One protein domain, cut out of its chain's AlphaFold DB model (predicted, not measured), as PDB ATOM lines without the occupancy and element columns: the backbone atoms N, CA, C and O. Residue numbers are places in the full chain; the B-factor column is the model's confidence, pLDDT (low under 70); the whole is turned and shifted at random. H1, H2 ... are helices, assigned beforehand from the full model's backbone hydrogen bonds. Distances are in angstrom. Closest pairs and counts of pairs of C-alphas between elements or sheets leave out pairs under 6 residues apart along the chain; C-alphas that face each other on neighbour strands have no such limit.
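What this domain is: This is residues 343 to 389 of the 429 residues of an uncharacterized protein of Phaeomoniella chlamydospora (UniProt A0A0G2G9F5). A long straight helix, H1, is followed by a wide loop, residues 366 to 373, and a shorter helix, H2, that comes back across the middle of H1 near Phe 354, with a loose meeting between them. Residues 343 to 349 of H1 stick out. The printed part has 47 residues, with two named helices, H1 then H2, and no named strand: all helix. It is only just compact, close to loose, with a radius of gyration of the C-alphas of 11.3 A, and elongated, spanning 32 by 20 by 19 A.

How they stand to each other: Look at H1, residues 343 to 365, and H2, residues 374 to 388: they are close but not clearly touching, with 2 pairs of C-alphas within 8 A. Their closest C-alphas, those of Phe 354 and Tyr 384, are 7.1 A apart. Their lines stand at 73 degrees, only just about perpendicular. In both helices every O i to N i+4 pair is within hydrogen-bond range.

Where its parts are: Find C-alpha 343 at (-4.238, -5.519, 42.332); from there H1 runs 32.0 A to C-alpha 365. H2 runs 21.1 A from C-alpha 374 to C-alpha 388 at (6.185, -17.927, 47.659).

The domain as a whole: The farthest C-alphas, of Ala 343 and Asp 366, are 33.7 A apart. The printed part has no cut, and the link from H1 to H2 is short. Look for low confidence, pLDDT under 70, at residues 367 to 374.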
ATOM      1  N   ALA A 343      -3.851  -4.235  41.748       71.00
ATOM      2  CA  ALA A 343      -4.238  -5.519  42.332       71.00
ATOM      3  C   ALA A 343      -4.557  -6.588  41.273       71.00
ATOM      4  O   ALA A 343      -4.179  -7.740  41.440       71.00
ATOM      5  N   GLN A 344      -5.225  -6.214  40.177       71.62
ATOM      6  CA  GLN A 344      -5.463  -7.124  39.051       71.62
ATOM      7  C   GLN A 344      -4.152  -7.498  38.360       71.62
ATOM      8  O   GLN A 344      -3.943  -8.660  38.039       71.62
ATOM      9  N   LYS A 345      -3.247  -6.527  38.204       78.31
ATOM     10  CA  LYS A 345      -1.921  -6.761  37.638       78.31
ATOM     11  C   LYS A 345      -1.088  -7.708  38.504       78.31
ATOM     12  O   LYS A 345      -0.529  -8.665  37.996       78.31
ATOM     13  N   GLU A 346      -1.059  -7.478  39.816       75.50
ATOM     14  CA  GLU A 346      -0.393  -8.372  40.770       75.50
ATOM     15  C   GLU A 346      -1.016  -9.777  40.761       75.50
ATOM     16  O   GLU A 346      -0.304 -10.773  40.850       75.50
ATOM     17  N   GLN A 347      -2.341  -9.887  40.629       72.25
ATOM     18  CA  GLN A 347      -3.016 -11.179  40.519       72.25
ATOM     19  C   GLN A 347      -2.626 -11.929  39.238       72.25
ATOM     20  O   GLN A 347      -2.406 -13.137  39.307       72.25
ATOM     21  N   GLU A 348      -2.531 -11.245  38.099       71.44
ATOM     22  CA  GLU A 348      -2.084 -11.854  36.845       71.44
ATOM     23  C   GLU A 348      -0.618 -12.245  36.860       71.44
ATOM     24  O   GLU A 348      -0.318 -13.376  36.498       71.44
ATOM     25  N   ASP A 349       0.268 -11.360  37.325       76.38
ATOM     26  CA  ASP A 349       1.696 -11.661  37.461       76.38
ATOM     27  C   ASP A 349       1.866 -12.930  38.321       76.38
ATOM     28  O   ASP A 349       2.549 -13.874  37.928       76.38
ATOM     29  N   ASN A 350       1.127 -13.026  39.435       71.69
ATOM     30  CA  ASN A 350       1.123 -14.225  40.271       71.69
ATOM     31  C   ASN A 350       0.530 -15.459  39.552       71.69
ATOM     32  O   ASN A 350       1.030 -16.567  39.737       71.69
ATOM     33  N   GLN A 351      -0.530 -15.313  38.744       70.81
ATOM     34  CA  GLN A 351      -1.085 -16.426  37.959       70.81
ATOM     35  C   GLN A 351      -0.109 -16.910  36.880       70.81
ATOM     36  O   GLN A 351       0.045 -18.117  36.708       70.81
ATOM     37  N   THR A 352       0.556 -16.000  36.167       75.75
ATOM     38  CA  THR A 352       1.592 -16.331  35.181       75.75
ATOM     39  C   THR A 352       2.758 -17.056  35.846       75.75
ATOM     40  O   THR A 352       3.122 -18.141  35.392       75.75
ATOM     41  N   ASP A 353       3.267 -16.537  36.968       72.88
ATOM     42  CA  ASP A 353       4.350 -17.178  37.719       72.88
ATOM     43  C   ASP A 353       3.947 -18.578  38.228       72.88
ATOM     44  O   ASP A 353       4.772 -19.499  38.251       72.88
ATOM     45  N   PHE A 354       2.678 -18.779  38.606       71.00
ATOM     46  CA  PHE A 354       2.148 -20.098  38.965       71.00
ATOM     47  C   PHE A 354       2.108 -21.056  37.774       71.00
ATOM     48  O   PHE A 354       2.526 -22.205  37.915       71.00
ATOM     49  N   TRP A 355       1.648 -20.612  36.599       71.56
ATOM     50  CA  TRP A 355       1.627 -21.454  35.399       71.56
ATOM     51  C   TRP A 355       3.038 -21.857  34.961       71.56
ATOM     52  O   TRP A 355       3.268 -23.031  34.673       71.56
ATOM     53  N   GLU A 356       4.003 -20.933  34.980       77.62
ATOM     54  CA  GLU A 356       5.407 -21.238  34.672       77.62
ATOM     55  C   GLU A 356       6.021 -22.219  35.680       77.62
ATOM     56  O   GLU A 356       6.693 -23.183  35.292       77.62
ATOM     57  N   TRP A 357       5.754 -22.021  36.976       79.25
ATOM     58  CA  TRP A 357       6.155 -22.968  38.015       79.25
ATOM     59  C   TRP A 357       5.523 -24.345  37.797       79.25
ATOM     60  O   TRP A 357       6.221 -25.356  37.891       79.25
ATOM     61  N   LEU A 358       4.232 -24.397  37.457       71.44
ATOM     62  CA  LEU A 358       3.498 -25.638  37.230       71.44
ATOM     63  C   LEU A 358       4.064 -26.399  36.025       71.44
ATOM     64  O   LEU A 358       4.254 -27.608  36.114       71.44
ATOM     65  N   GLU A 359       4.403 -25.722  34.923       73.62
ATOM     66  CA  GLU A 359       5.090 -26.345  33.780       73.62
ATOM     67  C   GLU A 359       6.481 -26.886  34.154       73.62
ATOM     68  O   GLU A 359       6.844 -28.007  33.783       73.62
ATOM     69  N   GLY A 360       7.257 -26.147  34.956       75.50
ATOM     70  CA  GLY A 360       8.542 -26.628  35.477       75.50
ATOM     71  C   GLY A 360       8.396 -27.835  36.412       75.50
ATOM     72  O   GLY A 360       9.192 -28.782  36.366       75.50
ATOM     73  N   TYR A 361       7.349 -27.840  37.236       71.75
ATOM     74  CA  TYR A 361       7.010 -28.952  38.116       71.75
ATOM     75  C   TYR A 361       6.623 -30.200  37.310       71.75
ATOM     76  O   TYR A 361       7.161 -31.277  37.575       71.75
ATOM     77  N   LYS A 362       5.797 -30.058  36.263       72.94
ATOM     78  CA  LYS A 362       5.453 -31.149  35.328       72.94
ATOM     79  C   LYS A 362       6.691 -31.774  34.701       72.94
ATOM     80  O   LYS A 362       6.863 -32.989  34.754       72.94
ATOM     81  N   ALA A 363       7.583 -30.938  34.169       74.19
ATOM     82  CA  ALA A 363       8.804 -31.394  33.509       74.19
ATOM     83  C   ALA A 363       9.743 -32.169  34.449       74.19
ATOM     84  O   ALA A 363      10.550 -32.980  33.995       74.19
ATOM     85  N   THR A 364       9.654 -31.924  35.758       74.25
ATOM     86  CA  THR A 364      10.496 -32.573  36.771       74.25
ATOM     87  C   THR A 364       9.837 -33.777  37.446       74.25
ATOM     88  O   THR A 364      10.563 -34.610  37.992       74.25
ATOM     89  N   HIS A 365       8.506 -33.899  37.388       70.38
ATOM     90  CA  HIS A 365       7.740 -34.923  38.111       70.38
ATOM     91  C   HIS A 365       6.915 -35.867  37.216       70.38
ATOM     92  O   HIS A 365       6.275 -36.763  37.756       70.38
ATOM     93  N   ASP A 366       6.974 -35.719  35.883       70.19
ATOM     94  CA  ASP A 366       6.333 -36.608  34.891       70.19
ATOM     95  C   ASP A 366       4.807 -36.744  35.089       70.19
ATOM     96  O   ASP A 366       4.249 -37.839  35.124       70.19
ATOM     97  N   VAL A 367       4.132 -35.604  35.284       63.47
ATOM     98  CA  VAL A 367       2.678 -35.527  35.518       63.47
ATOM     99  C   VAL A 367       1.990 -34.901  34.298       63.47
ATOM    100  O   VAL A 367       2.288 -33.761  33.943       63.47
ATOM    101  N   GLU A 368       1.058 -35.621  33.663       57.44
ATOM    102  CA  GLU A 368       0.225 -35.101  32.563       57.44
ATOM    103  C   GLU A 368      -1.008 -34.343  33.093       57.44
ATOM    104  O   GLU A 368      -1.687 -34.802  34.011       57.44
ATOM    105  N   LEU A 369      -1.324 -33.179  32.504       52.34
ATOM    106  CA  LEU A 369      -2.364 -32.277  33.027       52.34
ATOM    107  C   LEU A 369      -3.800 -32.734  32.775       52.34
ATOM    108  O   LEU A 369      -4.695 -32.347  33.519       52.34
ATOM    109  N   TYR A 370      -4.033 -33.544  31.743       48.12
ATOM    110  CA  TYR A 370      -5.380 -33.944  31.323       48.12
ATOM    111  C   TYR A 370      -6.079 -34.917  32.297       48.12
ATOM    112  O   TYR A 370      -7.103 -35.503  31.956       48.12
ATOM    113  N   GLY A 371      -5.552 -35.077  33.515       47.81
ATOM    114  CA  GLY A 371      -6.132 -35.901  34.573       47.81
ATOM    115  C   GLY A 371      -5.927 -35.375  35.994       47.81
ATOM    116  O   GLY A 371      -6.127 -36.146  36.928       47.81
ATOM    117  N   LEU A 372      -5.519 -34.111  36.183       54.16
ATOM    118  CA  LEU A 372      -5.526 -33.519  37.524       54.16
ATOM    119  C   LEU A 372      -6.968 -33.202  37.916       54.16
ATOM    120  O   LEU A 372      -7.624 -32.371  37.289       54.16
ATOM    121  N   ASP A 373      -7.447 -33.873  38.958       64.88
ATOM    122  CA  ASP A 373      -8.690 -33.502  39.622       64.88
ATOM    123  C   ASP A 373      -8.553 -32.077  40.194       64.88
ATOM    124  O   ASP A 373      -7.456 -31.632  40.557       64.88
ATOM    125  N   VAL A 374      -9.664 -31.349  40.283       61.88
ATOM    126  CA  VAL A 374      -9.732 -29.978  40.811       61.88
ATOM    127  C   VAL A 374      -9.094 -29.901  42.201       61.88
ATOM    128  O   VAL A 374      -8.406 -28.929  42.513       61.88
ATOM    129  N   ASP A 375      -9.236 -30.953  43.007       70.56
ATOM    130  CA  ASP A 375      -8.623 -31.060  44.332       70.56
ATOM    131  C   ASP A 375      -7.087 -31.097  44.286       70.56
ATOM    132  O   ASP A 375      -6.421 -30.497  45.137       70.56
ATOM    133  N   ASP A 376      -6.503 -31.758  43.284       72.75
ATOM    134  CA  ASP A 376      -5.054 -31.782  43.091       72.75
ATOM    135  C   ASP A 376      -4.547 -30.420  42.599       72.75
ATOM    136  O   ASP A 376      -3.526 -29.936  43.093       72.75
ATOM    137  N   TYR A 377      -5.291 -29.752  41.710       70.19
ATOM    138  CA  TYR A 377      -4.982 -28.386  41.272       70.19
ATOM    139  C   TYR A 377      -5.000 -27.395  42.446       70.19
ATOM    140  O   TYR A 377      -4.045 -26.641  42.648       70.19
ATOM    141  N   VAL A 378      -6.053 -27.429  43.269       75.00
ATOM    142  CA  VAL A 378      -6.187 -26.565  44.451       75.00
ATOM    143  C   VAL A 378      -5.087 -26.857  45.474       75.00
ATOM    144  O   VAL A 378      -4.549 -25.927  46.081       75.00
ATOM    145  N   ARG A 379      -4.701 -28.126  45.658       81.62
ATOM    146  CA  ARG A 379      -3.595 -28.498  46.552       81.62
ATOM    147  C   ARG A 379      -2.264 -27.904  46.095       81.62
ATOM    148  O   ARG A 379      -1.556 -27.330  46.924       81.62
ATOM    149  N   GLU A 380      -1.919 -28.028  44.816       77.88
ATOM    150  CA  GLU A 380      -0.658 -27.478  44.305       77.88
ATOM    151  C   GLU A 380      -0.666 -25.940  44.301       77.88
ATOM    152  O   GLU A 380       0.341 -25.327  44.656       77.88
ATOM    153  N   LEU A 381      -1.814 -25.306  44.030       73.00
ATOM    154  CA  LEU A 381      -1.970 -23.852  44.144       73.00
ATOM    155  C   LEU A 381      -1.748 -23.353  45.582       73.00
ATOM    156  O   LEU A 381      -1.059 -22.354  45.799       73.00
ATOM    157  N   ARG A 382      -2.275 -24.066  46.589       81.25
ATOM    158  CA  ARG A 382      -2.020 -23.752  48.008       81.25
ATOM    159  C   ARG A 382      -0.545 -23.865  48.359       81.25
ATOM    160  O   ARG A 382      -0.012 -22.975  49.016       81.25
ATOM    161  N   LYS A 383       0.116 -24.927  47.900       82.62
ATOM    162  CA  LYS A 383       1.547 -25.136  48.136       82.62
ATOM    163  C   LYS A 383       2.386 -24.009  47.530       82.62
ATOM    164  O   LYS A 383       3.256 -23.478  48.211       82.62
ATOM    165  N   TYR A 384       2.080 -23.593  46.301       76.81
ATOM    166  CA  TYR A 384       2.730 -22.451  45.658       76.81
ATOM    167  C   TYR A 384       2.542 -21.150  46.459       76.81
ATOM    168  O   TYR A 384       3.515 -20.454  46.757       76.81
ATOM    169  N   ASN A 385       1.303 -20.860  46.878       79.44
ATOM    170  CA  ASN A 385       0.990 -19.694  47.710       79.44
ATOM    171  C   ASN A 385       1.775 -19.697  49.037       79.44
ATOM    172  O   ASN A 385       2.280 -18.659  49.467       79.44
ATOM    173  N   GLU A 386       1.922 -20.859  49.680       85.31
ATOM    174  CA  GLU A 386       2.703 -21.015  50.915       85.31
ATOM    175  C   GLU A 386       4.215 -20.843  50.694       85.31
ATOM    176  O   GLU A 386       4.878 -20.173  51.491       85.31
ATOM    177  N   GLU A 387       4.771 -21.425  49.627       83.81
ATOM    178  CA  GLU A 387       6.209 -21.385  49.325       83.81
ATOM    179  C   GLU A 387       6.688 -19.991  48.900       83.81
ATOM    180  O   GLU A 387       7.824 -19.604  49.198       83.81
ATOM    181  N   HIS A 388       5.826 -19.222  48.235       77.81
ATOM    182  CA  HIS A 388       6.185 -17.927  47.659       77.81
ATOM    183  C   HIS A 388       5.534 -16.728  48.354       77.81
ATOM    184  O   HIS A 388       5.856 -15.587  48.030       77.81
ATOM    185  N   GLY A 389       4.689 -16.966  49.362       80.44
ATOM    186  CA  GLY A 389       4.000 -15.904  50.095       80.44
ATOM    187  C   GLY A 389       3.019 -15.119  49.223       80.44
ATOM    188  O   GLY A 389       2.800 -13.934  49.476       80.44
TER     189      GLY A 389